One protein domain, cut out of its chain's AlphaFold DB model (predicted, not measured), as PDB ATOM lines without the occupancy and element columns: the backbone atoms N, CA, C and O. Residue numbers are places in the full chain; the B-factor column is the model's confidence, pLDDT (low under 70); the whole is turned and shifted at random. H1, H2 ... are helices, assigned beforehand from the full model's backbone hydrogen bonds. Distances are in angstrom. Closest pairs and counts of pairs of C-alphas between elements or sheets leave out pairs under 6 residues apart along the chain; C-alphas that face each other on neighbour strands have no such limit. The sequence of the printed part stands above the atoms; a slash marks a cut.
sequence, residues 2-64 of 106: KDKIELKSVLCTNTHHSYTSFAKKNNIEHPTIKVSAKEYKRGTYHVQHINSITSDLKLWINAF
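What this domain is: This is residues 2 to 64 of the 106 residues of the protein "ISXO2-like transposase domain protein" of Bacteroidetes bacterium ADurb.Bin234 (UniProt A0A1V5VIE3). The printed part starts with an unnamed stretch that runs past the short helix H1; a long looping link then leads to the longer helix H2, most of which sticks out as an arm, with residues 52 to 64 standing free. The two helices do not pack on each other. The 63 residues printed hold H1, then H2, and no named strand; the class is all helix, though only 26 residues are in named elements. The whole is loose, with a radius of gyration of the C-alphas of 13.4 A and spans of 37 by 32 by 22 A.

How they stand to each other: H1, residues 17 to 26, and H2, residues 47 to 62, are apart. Between them, residues 41 to 42 pair with residues 45 to 46, antiparallel. In H1 and H2 every O i to N i+4 pair is within hydrogen-bond range.

Where its parts are: H1 begins at C-alpha 17 (166.990, 171.865, 230.626) and is 14.4 A long. H2 measures 22.5 A and ends at C-alpha 62 (177.931, 184.144, 208.380).

The domain as a whole: The C-alphas farthest apart, of Asn 27 and Ala 63, are 37.0 A apart. The printed part has no cut. The 20-residue link is long. Residues 2 to 3, 14 to 15 and 32 to 42 have pLDDT under 70.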
ATOM      1  N   LYS A   2     153.028 182.286 223.110       53.16
ATOM      2  CA  LYS A   2     151.888 181.365 223.229       53.16
ATOM      3  C   LYS A   2     150.882 181.490 222.071       53.16
ATOM      4  O   LYS A   2     150.428 180.478 221.573       53.16
ATOM      5  N   ASP A   3     150.673 182.706 221.565       67.00
ATOM      6  CA  ASP A   3     149.753 182.982 220.443       67.00
ATOM      7  C   ASP A   3     150.407 182.845 219.053       67.00
ATOM      8  O   ASP A   3     149.783 183.131 218.038       67.00
ATOM      9  N   LYS A   4     151.691 182.456 218.995       72.50
ATOM     10  CA  LYS A   4     152.454 182.251 217.746       72.50
ATOM     11  C   LYS A   4     152.764 180.778 217.465       72.50
ATOM     12  O   LYS A   4     153.429 180.485 216.479       72.50
ATOM     13  N   ILE A   5     152.364 179.879 218.360       74.62
ATOM     14  CA  ILE A   5     152.593 178.439 218.247       74.62
ATOM     15  C   ILE A   5     151.217 177.796 218.134       74.62
ATOM     16  O   ILE A   5     150.368 178.014 218.995       74.62
ATOM     17  N   GLU A   6     150.989 177.026 217.073       78.81
ATOM     18  CA  GLU A   6     149.712 176.347 216.874       78.81
ATOM     19  C   GLU A   6     149.451 175.327 217.988       78.81
ATOM     20  O   GLU A   6     150.370 174.645 218.463       78.81
ATOM     21  N   LEU A   7     148.182 175.195 218.389       70.62
ATOM     22  CA  LEU A   7     147.766 174.139 219.308       70.62
ATOM     23  C   LEU A   7     148.155 172.773 218.724       70.62
ATOM     24  O   LEU A   7     147.852 172.490 217.571       70.62
ATOM     25  N   LYS A   8     148.766 171.915 219.554       77.00
ATOM     26  CA  LYS A   8     149.326 170.595 219.187       77.00
ATOM     27  C   LYS A   8     150.644 170.622 218.402       77.00
ATOM     28  O   LYS A   8     151.070 169.585 217.903       77.00
ATOM     29  N   SER A   9     151.327 171.764 218.332       77.50
ATOM     30  CA  SER A   9     152.722 171.778 217.879       77.50
ATOM     31  C   SER A   9     153.592 170.908 218.790       77.50
ATOM     32  O   SER A   9     153.444 170.939 220.013       77.50
ATOM     33  N   VAL A  10     154.531 170.171 218.199       79.69
ATOM     34  CA  VAL A  10     155.513 169.356 218.922       79.69
ATOM     35  C   VAL A  10     156.852 170.084 218.922       79.69
ATOM     36  O   VAL A  10     157.367 170.464 217.871       79.69
ATOM     37  N   LEU A  11     157.437 170.284 220.101       80.25
ATOM     38  CA  LEU A  11     158.781 170.831 220.233       80.25
ATOM     39  C   LEU A  11     159.790 169.686 220.149       80.25
ATOM     40  O   LEU A  11     159.789 168.799 220.993       80.25
ATOM     41  N   CYS A  12     160.691 169.714 219.172       76.44
ATOM     42  CA  CYS A  12     161.778 168.741 219.065       76.44
ATOM     43  C   CYS A  12     163.117 169.422 219.349       76.44
ATOM     44  O   CYS A  12     163.610 170.200 218.536       76.44
ATOM     45  N   THR A  13     163.731 169.123 220.495       76.56
ATOM     46  CA  THR A  13     165.068 169.629 220.845       76.56
ATOM     47  C   THR A  13     165.897 168.547 221.527       76.56
ATOM     48  O   THR A  13     165.369 167.531 221.991       76.56
ATOM     49  N   ASN A  14     167.203 168.794 221.652       69.50
ATOM     50  CA  ASN A  14     168.033 168.043 222.586       69.50
ATOM     51  C   ASN A  14     167.533 168.250 224.033       69.50
ATOM     52  O   ASN A  14     166.821 169.212 224.335       69.50
ATOM     53  N   THR A  15     167.905 167.344 224.933       67.44
ATOM     54  CA  THR A  15     167.468 167.281 226.343       67.44
ATOM     55  C   THR A  15     167.985 168.433 227.224       67.44
ATOM     56  O   THR A  15     168.129 168.275 228.436       67.44
ATOM     57  N   HIS A  16     168.300 169.597 226.649       77.75
ATOM     58  CA  HIS A  16     168.770 170.748 227.408       77.75
ATOM     59  C   HIS A  16     167.648 171.301 228.304       77.75
ATOM     60  O   HIS A  16     166.517 171.506 227.860       77.75
ATOM     61  N   HIS A  17     167.970 171.559 229.575       79.81
ATOM     62  CA  HIS A  17     166.990 171.865 230.626       79.81
ATOM     63  C   HIS A  17     166.111 173.088 230.325       79.81
ATOM     64  O   HIS A  17     164.935 173.103 230.688       79.81
ATOM     65  N   SER A  18     166.647 174.092 229.624       84.88
ATOM     66  CA  SER A  18     165.887 175.287 229.235       84.88
ATOM     67  C   SER A  18     164.680 174.957 228.349       84.88
ATOM     68  O   SER A  18     163.599 175.505 228.565       84.88
ATOM     69  N   TYR A  19     164.832 174.031 227.397       83.06
ATOM     70  CA  TYR A  19     163.754 173.631 226.492       83.06
ATOM     71  C   TYR A  19     162.709 172.774 227.204       83.06
ATOM     72  O   TYR A  19     161.516 172.983 227.002       83.06
ATOM     73  N   THR A  20     163.138 171.899 228.117       83.25
ATOM     74  CA  THR A  20     162.228 171.102 228.952       83.25
ATOM     75  C   THR A  20     161.343 171.993 229.826       83.25
ATOM     76  O   THR A  20     160.127 171.806 229.885       83.25
ATOM     77  N   SER A  21     161.929 172.991 230.493       85.69
ATOM     78  CA  SER A  21     161.177 173.945 231.317       85.69
ATOM     79  C   SER A  21     160.235 174.807 230.475       85.69
ATOM     80  O   SER A  21     159.101 175.062 230.883       85.69
ATOM     81  N   PHE A  22     160.668 175.218 229.280       85.75
ATOM     82  CA  PHE A  22     159.833 175.964 228.342       85.75
ATOM     83  C   PHE A  22     158.627 175.146 227.859       85.75
ATOM     84  O   PHE A  22     157.505 175.655 227.881       85.75
ATOM     85  N   ALA A  23     158.834 173.885 227.469       86.44
ATOM     86  CA  ALA A  23     157.768 172.994 227.020       86.44
ATOM     87  C   ALA A  23     156.723 172.768 228.116       86.44
ATOM     88  O   ALA A  23     155.530 172.960 227.881       86.44
ATOM     89  N   LYS A  24     157.178 172.477 229.344       84.44
ATOM     90  CA  LYS A  24     156.306 172.316 230.517       84.44
ATOM     91  C   LYS A  24     155.488 173.573 230.800       84.44
ATOM     92  O   LYS A  24     154.278 173.486 230.977       84.44
ATOM     93  N   LYS A  25     156.123 174.752 230.793       87.12
ATOM     94  CA  LYS A  25     155.446 176.037 231.044       87.12
ATOM     95  C   LYS A  25     154.365 176.351 230.004       87.12
ATOM     96  O   LYS A  25     153.386 177.019 230.328       87.12
ATOM     97  N   ASN A  26     154.545 175.902 228.764       84.06
ATOM     98  CA  ASN A  26     153.625 176.188 227.664       84.06
ATOM     99  C   ASN A  26     152.690 175.019 227.315       84.06
ATOM    100  O   ASN A  26     151.899 175.166 226.389       84.06
ATOM    101  N   ASN A  27     152.740 173.905 228.054       83.00
ATOM    102  CA  ASN A  27     151.989 172.677 227.772       83.00
ATOM    103  C   ASN A  27     152.189 172.160 226.331       83.00
ATOM    104  O   ASN A  27     151.239 171.787 225.649       83.00
ATOM    105  N   ILE A  28     153.439 172.203 225.863       85.62
ATOM    106  CA  ILE A  28     153.844 171.754 224.527       85.62
ATOM    107  C   ILE A  28     154.423 170.345 224.648       85.62
ATOM    108  O   ILE A  28     155.233 170.080 225.539       85.62
ATOM    109  N   GLU A  29     154.035 169.446 223.744       82.56
ATOM    110  CA  GLU A  29     154.614 168.107 223.687       82.56
ATOM    111  C   GLU A  29     156.103 168.196 223.322       82.56
ATOM    112  O   GLU A  29     156.477 168.841 222.343       82.56
ATOM    113  N   HIS A  30     156.968 167.561 224.116       80.38
ATOM    114  CA  HIS A  30     158.421 167.608 223.929       80.38
ATOM    115  C   HIS A  30     159.026 166.203 223.951       80.38
ATOM    116  O   HIS A  30     159.579 165.776 224.974       80.38
ATOM    117  N   PRO A  31     158.939 165.453 222.835       71.94
ATOM    118  CA  PRO A  31     159.638 164.191 222.688       71.94
ATOM    119  C   PRO A  31     161.138 164.476 222.681       71.94
ATOM    120  O   PRO A  31     161.729 164.911 221.694       71.94
ATOM    121  N   THR A  32     161.762 164.258 223.830       65.75
ATOM    122  CA  THR A  32     163.192 164.472 224.004       65.75
ATOM    123  C   THR A  32     163.953 163.340 223.324       65.75
ATOM    124  O   THR A  32     163.647 162.166 223.546       65.75
ATOM    125  N   ILE A  33     164.924 163.703 222.485       69.44
ATOM    126  CA  ILE A  33     165.842 162.775 221.819       69.44
ATOM    127  C   ILE A  33     167.176 162.848 222.565       69.44
ATOM    128  O   ILE A  33     167.848 163.886 222.560       69.44
ATOM    129  N   LYS A  34     167.555 161.758 223.243       67.38
ATOM    130  CA  LYS A  34     168.815 161.691 223.989       67.38
ATOM    131  C   LYS A  34     169.962 161.327 223.051       67.38
ATOM    132  O   LYS A  34     170.387 160.179 222.974       67.38
ATOM    133  N   VAL A  35     170.542 162.353 222.432       64.44
ATOM    134  CA  VAL A  35     171.766 162.226 221.620       64.44
ATOM    135  C   VAL A  35     172.893 161.522 222.394       64.44
ATOM    136  O   VAL A  35     173.602 160.690 221.841       64.44
ATOM    137  N   SER A  36     173.015 161.789 223.701       65.00
ATOM    138  CA  SER A  36     174.013 161.160 224.581       65.00
ATOM    139  C   SER A  36     173.814 159.653 224.772       65.00
ATOM    140  O   SER A  36     174.770 158.949 225.074       65.00
ATOM    141  N   ALA A  37     172.594 159.152 224.582       69.06
ATOM    142  CA  ALA A  37     172.274 157.727 224.616       69.06
ATOM    143  C   ALA A  37     172.389 157.071 223.224       69.06
ATOM    144  O   ALA A  37     171.921 155.955 223.038       69.06
ATOM    145  N   LYS A  38     172.993 157.764 222.243       66.25
ATOM    146  CA  LYS A  38     173.040 157.380 220.820       66.25
ATOM    147  C   LYS A  38     171.659 157.238 220.163       66.25
ATOM    148  O   LYS A  38     171.540 156.634 219.100       66.25
ATOM    149  N   GLU A  39     170.623 157.840 220.744       67.62
ATOM    150  CA  GLU A  39     169.321 157.970 220.096       67.62
ATOM    151  C   GLU A  39     169.326 159.220 219.215       67.62
ATOM    152  O   GLU A  39     169.457 160.342 219.706       67.62
ATOM    153  N   TYR A  40     169.180 159.033 217.903       67.06
ATOM    154  CA  TYR A  40     169.129 160.132 216.927       67.06
ATOM    155  C   TYR A  40     167.757 160.283 216.260       67.06
ATOM    156  O   TYR A  40     167.489 161.302 215.617       67.06
ATOM    157  N   LYS A  41     166.883 159.289 216.445       67.62
ATOM    158  CA  LYS A  41     165.558 159.195 215.840       67.62
ATOM    159  C   LYS A  41     164.534 158.782 216.891       67.62
ATOM    160  O   LYS A  41     164.767 157.836 217.635       67.62
ATOM    161  N   ARG A  42     163.384 159.455 216.916       68.19
ATOM    162  CA  ARG A  42     162.209 159.047 217.695       68.19
ATOM    163  C   ARG A  42     160.974 159.202 216.814       68.19
ATOM    164  O   ARG A  42     160.531 160.316 216.564       68.19
ATOM    165  N   GLY A  43     160.457 158.091 216.287       74.62
ATOM    166  CA  GLY A  43     159.398 158.119 215.271       74.62
ATOM    167  C   GLY A  43     159.866 158.805 213.981       74.62
ATOM    168  O   GLY A  43     160.880 158.415 213.401       74.62
ATOM    169  N   THR A  44     159.141 159.833 213.544       70.25
ATOM    170  CA  THR A  44     159.474 160.670 212.375       70.25
ATOM    171  C   THR A  44     160.515 161.751 212.679       70.25
ATOM    172  O   THR A  44     161.049 162.368 211.758       70.25
ATOM    173  N   TYR A  45     160.843 161.979 213.952       71.62
ATOM    174  CA  TYR A  45     161.710 163.075 214.368       71.62
ATOM    175  C   TYR A  45     163.178 162.655 214.365       71.62
ATOM    176  O   TYR A  45     163.563 161.718 215.069       71.62
ATOM    177  N   HIS A  46     164.005 163.367 213.594       76.12
ATOM    178  CA  HIS A  46     165.438 163.106 213.463       76.12
ATOM    179  C   HIS A  46     166.261 164.322 213.891       76.12
ATOM    180  O   HIS A  46     166.241 165.367 213.240       76.12
ATOM    181  N   VAL A  47     167.036 164.188 214.969       77.00
ATOM    182  CA  VAL A  47     167.801 165.316 215.531       77.00
ATOM    183  C   VAL A  47     168.888 165.811 214.575       77.00
ATOM    184  O   VAL A  47     169.159 167.007 214.510       77.00
ATOM    185  N   GLN A  48     169.474 164.916 213.769       77.69
ATOM    186  CA  GLN A  48     170.509 165.320 212.812       77.69
ATOM    187  C   GLN A  48     169.940 166.163 211.666       77.69
ATOM    188  O   GLN A  48     170.660 166.992 211.125       77.69
ATOM    189  N   HIS A  49     168.653 166.005 211.329       80.94
ATOM    190  CA  HIS A  49     168.025 166.833 210.300       80.94
ATOM    191  C   HIS A  49     167.950 168.295 210.761       80.94
ATOM    192  O   HIS A  49     168.386 169.198 210.054       80.94
ATOM    193  N   ILE A  50     167.509 168.510 212.004       80.62
ATOM    194  CA  ILE A  50     167.467 169.838 212.633       80.62
ATOM    195  C   ILE A  50     168.882 170.415 212.774       80.62
ATOM    196  O   ILE A  50     169.095 171.598 212.504       80.62
ATOM    197  N   ASN A  51     169.864 169.590 213.152       82.94
ATOM    198  CA  ASN A  51     171.259 170.023 213.247       82.94
ATOM    199  C   ASN A  51     171.826 170.449 211.885       82.94
ATOM    200  O   ASN A  51     172.511 171.467 211.830       82.94
ATOM    201  N   SER A  52     171.514 169.718 210.809       86.06
ATOM    202  CA  SER A  52     171.913 170.083 209.442       86.06
ATOM    203  C   SER A  52     171.343 171.445 209.065       86.06
ATOM    204  O   SER A  52     172.111 172.356 208.782       86.06
ATOM    205  N   ILE A  53     170.022 171.626 209.195       87.12
ATOM    206  CA  ILE A  53     169.353 172.903 208.894       87.12
ATOM    207  C   ILE A  53     169.962 174.047 209.712       87.12
ATOM    208  O   ILE A  53     170.221 175.130 209.196       87.12
ATOM    209  N   THR A  54     170.232 173.814 210.998       87.56
ATOM    210  CA  THR A  54     170.821 174.835 211.876       87.56
ATOM    211  C   THR A  54     172.249 175.190 211.457       87.56
ATOM    212  O   THR A  54     172.636 176.357 211.525       87.56
ATOM    213  N   SER A  55     173.047 174.201 211.050       90.50
ATOM    214  CA  SER A  55     174.403 174.416 210.542       90.50
ATOM    215  C   SER A  55     174.382 175.211 209.238       90.50
ATOM    216  O   SER A  55     175.094 176.208 209.119       90.50
ATOM    217  N   ASP A  56     173.514 174.828 208.305       91.25
ATOM    218  CA  ASP A  56     173.358 175.491 207.011       91.25
ATOM    219  C   ASP A  56     172.903 176.944 207.190       91.25
ATOM    220  O   ASP A  56     173.478 177.859 206.600       91.25
ATOM    221  N   LEU A  57     171.938 177.187 208.085       91.00
ATOM    222  CA  LEU A  57     171.497 178.535 208.432       91.00
ATOM    223  C   LEU A  57     172.632 179.375 209.034       91.00
ATOM    224  O   LEU A  57     172.770 180.546 208.689       91.00
ATOM    225  N   LYS A  58     173.458 178.808 209.925       90.06
ATOM    226  CA  LYS A  58     174.615 179.520 210.497       90.06
ATOM    227  C   LYS A  58     175.626 179.908 209.424       90.06
ATOM    228  O   LYS A  58     176.101 181.039 209.436       90.06
ATOM    229  N   LEU A  59     175.938 178.992 208.506       92.19
ATOM    230  CA  LEU A  59     176.835 179.260 207.381       92.19
ATOM    231  C   LEU A  59     176.276 180.360 206.476       92.19
ATOM    232  O   LEU A  59     177.004 181.283 206.116       92.19
ATOM    233  N   TRP A  60     174.978 180.307 206.175       92.44
ATOM    234  CA  TRP A  60     174.296 181.327 205.384       92.44
ATOM    235  C   TRP A  60     174.309 182.698 206.078       92.44
ATOM    236  O   TRP A  60     174.654 183.703 205.460       92.44
ATOM    237  N   ILE A  61     174.026 182.744 207.385       91.31
ATOM    238  CA  ILE A  61     174.082 183.974 208.189       91.31
ATOM    239  C   ILE A  61     175.503 184.555 208.242       91.31
ATOM    240  O   ILE A  61     175.665 185.774 208.230       91.31
ATOM    241  N   ASN A  62     176.536 183.710 208.276       89.81
ATOM    242  CA  ASN A  62     177.931 184.144 208.380       89.81
ATOM    243  C   ASN A  62     178.402 184.976 207.171       89.81
ATOM    244  O   ASN A  62     179.361 185.738 207.284       89.81
ATOM    245  N   ALA A  63     177.727 184.866 206.024       89.12
ATOM    246  CA  ALA A  63     178.005 185.711 204.863       89.12
ATOM    247  C   ALA A  63     177.631 187.189 205.099       89.12
ATOM    248  O   ALA A  63     178.178 188.085 204.452       89.12
ATOM    249  N   PHE A  64     176.722 187.469 206.036       87.94
ATOM    250  CA  PHE A  64     176.325 188.826 206.385       87.94
ATOM    251  C   PHE A  64     177.267 189.381 207.462       87.94
ATOM    252  O   PHE A  64     177.416 188.803 208.536       87.94
TER     253      PHE A  64